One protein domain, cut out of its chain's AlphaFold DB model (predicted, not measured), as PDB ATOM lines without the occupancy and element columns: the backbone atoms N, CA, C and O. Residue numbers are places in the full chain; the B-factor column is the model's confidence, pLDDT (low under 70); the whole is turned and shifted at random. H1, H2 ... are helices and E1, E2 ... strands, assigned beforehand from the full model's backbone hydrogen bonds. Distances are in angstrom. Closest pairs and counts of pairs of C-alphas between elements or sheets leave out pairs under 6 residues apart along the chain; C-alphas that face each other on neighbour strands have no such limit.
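What this domain is: This is residues 9 to 54 of the 112 residues of an uncharacterized protein of Nitritalea halalkaliphila LW7 (UniProt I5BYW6). What would one see first in this model? It is a long, thin, twisted ribbon of strands: the long strand E2 runs along it, E1 lies beside its first part, and E3 folds back beside its last part to make a hairpin. At the other end of the rod, residues 18 to 26 and the short helix H1 make a loop that turns the chain back from E1 to E2. What is it built of, and in which order? The printed part has 46 residues with three named strands and one named helix, in the order E1, H1, E2, E3; the class is mostly strand, and the sheet runs E1, E2, E3, antiparallel throughout. How compact is it? It is extended, with a radius of gyration of the C-alphas of 18.4 A, and the C-alphas span 58 by 13 by 10 A.

Where its parts are: Where does the first strand run? E1 holds residues 10 to 17, from C-alpha 10 at (93.007, 101.596, 98.041) to C-alpha 17 at (95.844, 124.379, 103.326), a length of 23.6 A. What comes between it and the next strand? H1 holds residues 27 to 30, four residues from Leu 27 to Arg 30, and its first and last C-alphas are 5.5 A apart. Where is the longest strand? E2 holds residues 32 to 46, 15 residues, and measures 39.7 A from C-alpha 32 at (90.403, 125.794, 101.905) to C-alpha 46 at (90.735, 90.853, 83.158). And the last? E3 holds residues 49 to 54, is 15.9 A long, and ends with C-alpha 54 at (95.873, 106.244, 89.787).

How they stand to each other: How does E1 stand to E2? They are antiparallel neighbours, with 172 degrees between their directions. C-alphas that face each other run from 10 and 40, 4.3 A apart, to 17 and 33, 5.2 A apart; N 11 and O 39, at 2.8 A, and N 35 and O 15, at 3.0 A, are within hydrogen-bond range. What happens farther along E2? It bends by 52 degrees at residue 43, and it forms a hairpin with E3, antiparallel at 171 degrees. Among the C-alphas that face each other are 41 and 52, 4.5 A apart, and 46 and 49, 5.4 A apart; N 40 and O 53, at 2.8 A, and N 46 and O 49, at 3.0 A, are within hydrogen-bond range. Which strands are at the edges? E1 and E3 are the edge strands, E2 is the inner strand, and the sheet is twisted, its C-alphas lying up to 5.4 A off the best plane. Where does H1 stand? It is not on the sheet, with 0 pairs of C-alphas within 10 A, and it is apart from E3; it is too short for any O i to N i+4 pair inside it, and its one O i to N i+3 pair is within range.

The domain as a whole: How large is the whole? The two C-alphas farthest apart, those of Phe 24 and Asn 47, are 58.3 A apart, while the first and last printed C-alphas, of Ile 9 and Ile 54, are 11.8 A apart. Are there cuts or long links? The printed part has no cut and no long link: E1 to H1 is a short link of 9 residues, and H1 to E2, with 1 residue, and E2 to E3, with 2, are tight links. Where is confidence low? The mean pLDDT of the printed part is 85.2, and residues 21 to 27, of which Leu 27 belongs to H1, are under 70.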
ATOM      1  N   ILE A   9      92.868  96.957  96.919       91.31
ATOM      2  CA  ILE A   9      93.679  97.842  97.756       91.31
ATOM      3  C   ILE A   9      93.396  99.277  97.334       91.31
ATOM      4  O   ILE A   9      93.450  99.588  96.150       91.31
ATOM      5  N   HIS A  10      93.128 100.163  98.290       94.69
ATOM      6  CA  HIS A  10      93.007 101.596  98.041       94.69
ATOM      7  C   HIS A  10      93.888 102.351  99.032       94.69
ATOM      8  O   HIS A  10      93.753 102.197 100.245       94.69
ATOM      9  N   ILE A  11      94.808 103.151  98.502       96.44
ATOM     10  CA  ILE A  11      95.739 103.979  99.261       96.44
ATOM     11  C   ILE A  11      95.581 105.413  98.770       96.44
ATOM     12  O   ILE A  11      95.650 105.677  97.573       96.44
ATOM     13  N   GLY A  12      95.394 106.342  99.701       96.31
ATOM     14  CA  GLY A  12      95.312 107.767  99.413       96.31
ATOM     15  C   GLY A  12      96.239 108.559 100.321       96.31
ATOM     16  O   GLY A  12      96.388 108.238 101.500       96.31
ATOM     17  N   LEU A  13      96.841 109.609  99.775       97.56
ATOM     18  CA  LEU A  13      97.627 110.583 100.523       97.56
ATOM     19  C   LEU A  13      97.198 111.983 100.105       97.56
ATOM     20  O   LEU A  13      97.173 112.298  98.921       97.56
ATOM     21  N   GLY A  14      96.890 112.849 101.063       96.00
ATOM     22  CA  GLY A  14      96.468 114.206 100.753       96.00
ATOM     23  C   GLY A  14      96.687 115.176 101.895       96.00
ATOM     24  O   GLY A  14      96.969 114.789 103.028       96.00
ATOM     25  N   GLY A  15      96.555 116.455 101.566       96.62
ATOM     26  CA  GLY A  15      96.692 117.562 102.495       96.62
ATOM     27  C   GLY A  15      95.711 118.681 102.179       96.62
ATOM     28  O   GLY A  15      95.162 118.779 101.077       96.62
ATOM     29  N   GLN A  16      95.499 119.539 103.171       95.88
ATOM     30  CA  GLN A  16      94.705 120.749 103.020       95.88
ATOM     31  C   GLN A  16      95.456 121.960 103.565       95.88
ATOM     32  O   GLN A  16      96.194 121.850 104.544       95.88
ATOM     33  N   TYR A  17      95.241 123.113 102.941       92.56
ATOM     34  CA  TYR A  17      95.844 124.379 103.326       92.56
ATOM     35  C   TYR A  17      94.794 125.490 103.330       92.56
ATOM     36  O   TYR A  17      94.036 125.648 102.372       92.56
ATOM     37  N   VAL A  18      94.762 126.260 104.419       89.62
ATOM     38  CA  VAL A  18      93.905 127.439 104.580       89.62
ATOM     39  C   VAL A  18      94.819 128.641 104.816       89.62
ATOM     40  O   VAL A  18      95.494 128.666 105.845       89.62
ATOM     41  N   PRO A  19      94.874 129.621 103.897       79.94
ATOM     42  CA  PRO A  19      95.821 130.725 104.009       79.94
ATOM     43  C   PRO A  19      95.616 131.657 105.208       79.94
ATOM     44  O   PRO A  19      96.608 132.199 105.676       79.94
ATOM     45  N   ASP A  20      94.368 131.865 105.657       76.88
ATOM     46  CA  ASP A  20      93.847 133.141 106.191       76.88
ATOM     47  C   ASP A  20      92.372 133.012 106.644       76.88
ATOM     48  O   ASP A  20      91.502 133.588 105.991       76.88
ATOM     49  N   TYR A  21      92.055 132.263 107.713       63.78
ATOM     50  CA  TYR A  21      90.656 132.044 108.145       63.78
ATOM     51  C   TYR A  21      89.947 133.329 108.625       63.78
ATOM     52  O   TYR A  21      88.745 133.492 108.408       63.78
ATOM     53  N   PHE A  22      90.679 134.258 109.242       63.03
ATOM     54  CA  PHE A  22      90.152 135.496 109.826       63.03
ATOM     55  C   PHE A  22      90.354 136.727 108.932       63.03
ATOM     56  O   PHE A  22      89.899 137.814 109.287       63.03
ATOM     57  N   ALA A  23      90.985 136.579 107.762       65.25
ATOM     58  CA  ALA A  23      91.254 137.674 106.835       65.25
ATOM     59  C   ALA A  23      89.987 138.496 106.543       65.25
ATOM     60  O   ALA A  23      89.040 138.001 105.927       65.25
ATOM     61  N   PHE A  24      89.954 139.766 106.945       57.19
ATOM     62  CA  PHE A  24      88.885 140.695 106.577       57.19
ATOM     63  C   PHE A  24      89.130 141.224 105.153       57.19
ATOM     64  O   PHE A  24      90.208 141.724 104.844       57.19
ATOM     65  N   GLY A  25      88.139 141.079 104.266       64.69
ATOM     66  CA  GLY A  25      88.118 141.719 102.942       64.69
ATOM     67  C   GLY A  25      88.596 140.895 101.736       64.69
ATOM     68  O   GLY A  25      88.328 141.312 100.615       64.69
ATOM     69  N   ASN A  26      89.240 139.729 101.905       69.19
ATOM     70  CA  ASN A  26      89.693 138.909 100.765       69.19
ATOM     71  C   ASN A  26      89.174 137.460 100.834       69.19
ATOM     72  O   ASN A  26      89.674 136.644 101.607       69.19
ATOM     73  N   LEU A  27      88.188 137.143  99.986       67.38
ATOM     74  CA  LEU A  27      87.539 135.829  99.912       67.38
ATOM     75  C   LEU A  27      88.531 134.698  99.593       67.38
ATOM     76  O   LEU A  27      88.421 133.617 100.164       67.38
ATOM     77  N   PHE A  28      89.549 134.958  98.766       73.81
ATOM     78  CA  PHE A  28      90.538 133.950  98.361       73.81
ATOM     79  C   PHE A  28      91.412 133.444  99.513       73.81
ATOM     80  O   PHE A  28      91.920 132.323  99.448       73.81
ATOM     81  N   LYS A  29      91.573 134.248 100.572       76.19
ATOM     82  CA  LYS A  29      92.344 133.875 101.769       76.19
ATOM     83  C   LYS A  29      91.590 132.904 102.680       76.19
ATOM     84  O   LYS A  29      92.222 132.168 103.429       76.19
ATOM     85  N   ARG A  30      90.257 132.873 102.568       83.19
ATOM     86  CA  ARG A  30      89.371 132.010 103.360       83.19
ATOM     87  C   ARG A  30      89.049 130.681 102.671       83.19
ATOM     88  O   ARG A  30      88.362 129.850 103.256       83.19
ATOM     89  N   ILE A  31      89.508 130.487 101.431       87.81
ATOM     90  CA  ILE A  31      89.309 129.239 100.693       87.81
ATOM     91  C   ILE A  31      90.214 128.159 101.285       87.81
ATOM     92  O   ILE A  31      91.418 128.357 101.443       87.81
ATOM     93  N   THR A  32      89.633 126.995 101.568       92.31
ATOM     94  CA  THR A  32      90.403 125.794 101.905       92.31
ATOM     95  C   THR A  32      90.808 125.096 100.625       92.31
ATOM     96  O   THR A  32      89.948 124.551  99.935       92.31
ATOM     97  N   TYR A  33      92.099 125.060 100.332       93.62
ATOM     98  CA  TYR A  33      92.646 124.317  99.204       93.62
ATOM     99  C   TYR A  33      92.978 122.894  99.646       93.62
ATOM    100  O   TYR A  33      93.504 122.685 100.739       93.62
ATOM    101  N   ARG A  34      92.668 121.904  98.810       95.50
ATOM    102  CA  ARG A  34      92.973 120.488  99.035       95.50
ATOM    103  C   ARG A  34      93.688 119.920  97.830       95.50
ATOM    104  O   ARG A  34      93.320 120.218  96.697       95.50
ATOM    105  N   ALA A  35      94.675 119.083  98.095       97.56
ATOM    106  CA  ALA A  35      95.355 118.310  97.075       97.56
ATOM    107  C   ALA A  35      95.612 116.898  97.600       97.56
ATOM    108  O   ALA A  35      95.850 116.709  98.795       97.56
ATOM    109  N   GLY A  36      95.570 115.910  96.717       97.56
ATOM    110  CA  GLY A  36      95.857 114.533  97.085       97.56
ATOM    111  C   GLY A  36      96.178 113.648  95.894       97.56
ATOM    112  O   GLY A  36      95.908 113.995  94.748       97.56
ATOM    113  N   LEU A  37      96.762 112.504  96.204       97.44
ATOM    114  CA  LEU A  37      97.081 111.412  95.306       97.44
ATOM    115  C   LEU A  37      96.345 110.171  95.799       97.44
ATOM    116  O   LEU A  37      96.200 109.965  97.007       97.44
ATOM    117  N   GLU A  38      95.917 109.332  94.875       96.94
ATOM    118  CA  GLU A  38      95.307 108.048  95.190       96.94
ATOM    119  C   GLU A  38      95.795 106.958  94.239       96.94
ATOM    120  O   GLU A  38      96.086 107.201  93.066       96.94
ATOM    121  N   PHE A  39      95.883 105.749  94.779       95.69
ATOM    122  CA  PHE A  39      96.157 104.516  94.067       95.69
ATOM    123  C   PHE A  39      95.127 103.482  94.502       95.69
ATOM    124  O   PHE A  39      94.997 103.186  95.693       95.69
ATOM    125  N   GLN A  40      94.421 102.902  93.543       94.25
ATOM    126  CA  GLN A  40      93.431 101.871  93.786       94.25
ATOM    127  C   GLN A  40      93.652 100.685  92.847       94.25
ATOM    128  O   GLN A  40      93.641 100.820  91.629       94.25
ATOM    129  N   GLN A  41      93.778  99.494  93.411       92.25
ATOM    130  CA  GLN A  41      93.589  98.248  92.684       92.25
ATOM    131  C   GLN A  41      92.094  97.972  92.589       92.25
ATOM    132  O   GLN A  41      91.405  97.861  93.600       92.25
ATOM    133  N   THR A  42      91.563  97.901  91.376       87.31
ATOM    134  CA  THR A  42      90.140  97.632  91.173       87.31
ATOM    135  C   THR A  42      89.834  96.146  91.412       87.31
ATOM    136  O   THR A  42      90.721  95.299  91.259       87.31
ATOM    137  N   PRO A  43      88.576  95.796  91.737       82.75
ATOM    138  CA  PRO A  43      88.171  94.399  91.900       82.75
ATOM    139  C   PRO A  43      88.123  93.625  90.571       82.75
ATOM    140  O   PRO A  43      87.879  92.417  90.569       82.75
ATOM    141  N   PHE A  44      88.320  94.303  89.434       79.38
ATOM    142  CA  PHE A  44      88.230  93.708  88.107       79.38
ATOM    143  C   PHE A  44      89.553  93.044  87.718       79.38
ATOM    144  O   PHE A  44      90.575  93.711  87.527       79.38
ATOM    145  N   VAL A  45      89.507  91.722  87.549       78.88
ATOM    146  CA  VAL A  45      90.604  90.926  86.992       78.88
ATOM    147  C   VAL A  45      90.238  90.545  85.561       78.88
ATOM    148  O   VAL A  45      89.321  89.755  85.332       78.88
ATOM    149  N   VAL A  46      90.951  91.113  84.589       77.06
ATOM    150  CA  VAL A  46      90.735  90.853  83.158       77.06
ATOM    151  C   VAL A  46      91.985  90.188  82.606       77.06
ATOM    152  O   VAL A  46      93.089  90.683  82.805       77.06
ATOM    153  N   ASN A  47      91.839  89.041  81.938       75.56
ATOM    154  CA  ASN A  47      92.965  88.276  81.385       75.56
ATOM    155  C   ASN A  47      94.086  87.997  82.413       75.56
ATOM    156  O   ASN A  47      95.264  88.097  82.087       75.56
ATOM    157  N   GLN A  48      93.720  87.664  83.661       75.69
ATOM    158  CA  GLN A  48      94.651  87.443  84.789       75.69
ATOM    159  C   GLN A  48      95.472  88.677  85.201       75.69
ATOM    160  O   GLN A  48      96.381  88.567  86.017       75.69
ATOM    161  N   THR A  49      95.141  89.857  84.677       79.81
ATOM    162  CA  THR A  49      95.780  91.120  85.042       79.81
ATOM    163  C   THR A  49      94.815  91.945  85.878       79.81
ATOM    164  O   THR A  49      93.655  92.152  85.507       79.81
ATOM    165  N   GLN A  50      95.292  92.403  87.031       81.88
ATOM    166  CA  GLN A  50      94.535  93.296  87.889       81.88
ATOM    167  C   GLN A  50      94.590  94.724  87.349       81.88
ATOM    168  O   GLN A  50      95.656  95.238  87.004       81.88
ATOM    169  N   ILE A  51      93.427  95.364  87.265       88.44
ATOM    170  CA  ILE A  51      93.311  96.726  86.755       88.44
ATOM    171  C   ILE A  51      93.564  97.730  87.883       88.44
ATOM    172  O   ILE A  51      92.867  97.711  88.897       88.44
ATOM    173  N   ASN A  52      94.523  98.633  87.676       91.88
ATOM    174  CA  ASN A  52      94.876  99.697  88.617       91.88
ATOM    175  C   ASN A  52      94.278 101.040  88.179       91.88
ATOM    176  O   ASN A  52      94.094 101.284  86.986       91.88
ATOM    177  N   ASP A  53      94.014 101.910  89.144       94.38
ATOM    178  CA  ASP A  53      93.571 103.291  88.985       94.38
ATOM    179  C   ASP A  53      94.499 104.196  89.797       94.38
ATOM    180  O   ASP A  53      94.766 103.935  90.971       94.38
ATOM    181  N   ILE A  54      95.030 105.230  89.156       96.38
ATOM    182  CA  ILE A  54      95.873 106.244  89.787       96.38
ATOM    183  C   ILE A  54      95.233 107.595  89.531       96.38
ATOM    184  O   ILE A  54      94.921 107.924  88.385       96.38
TER     185      ILE A  54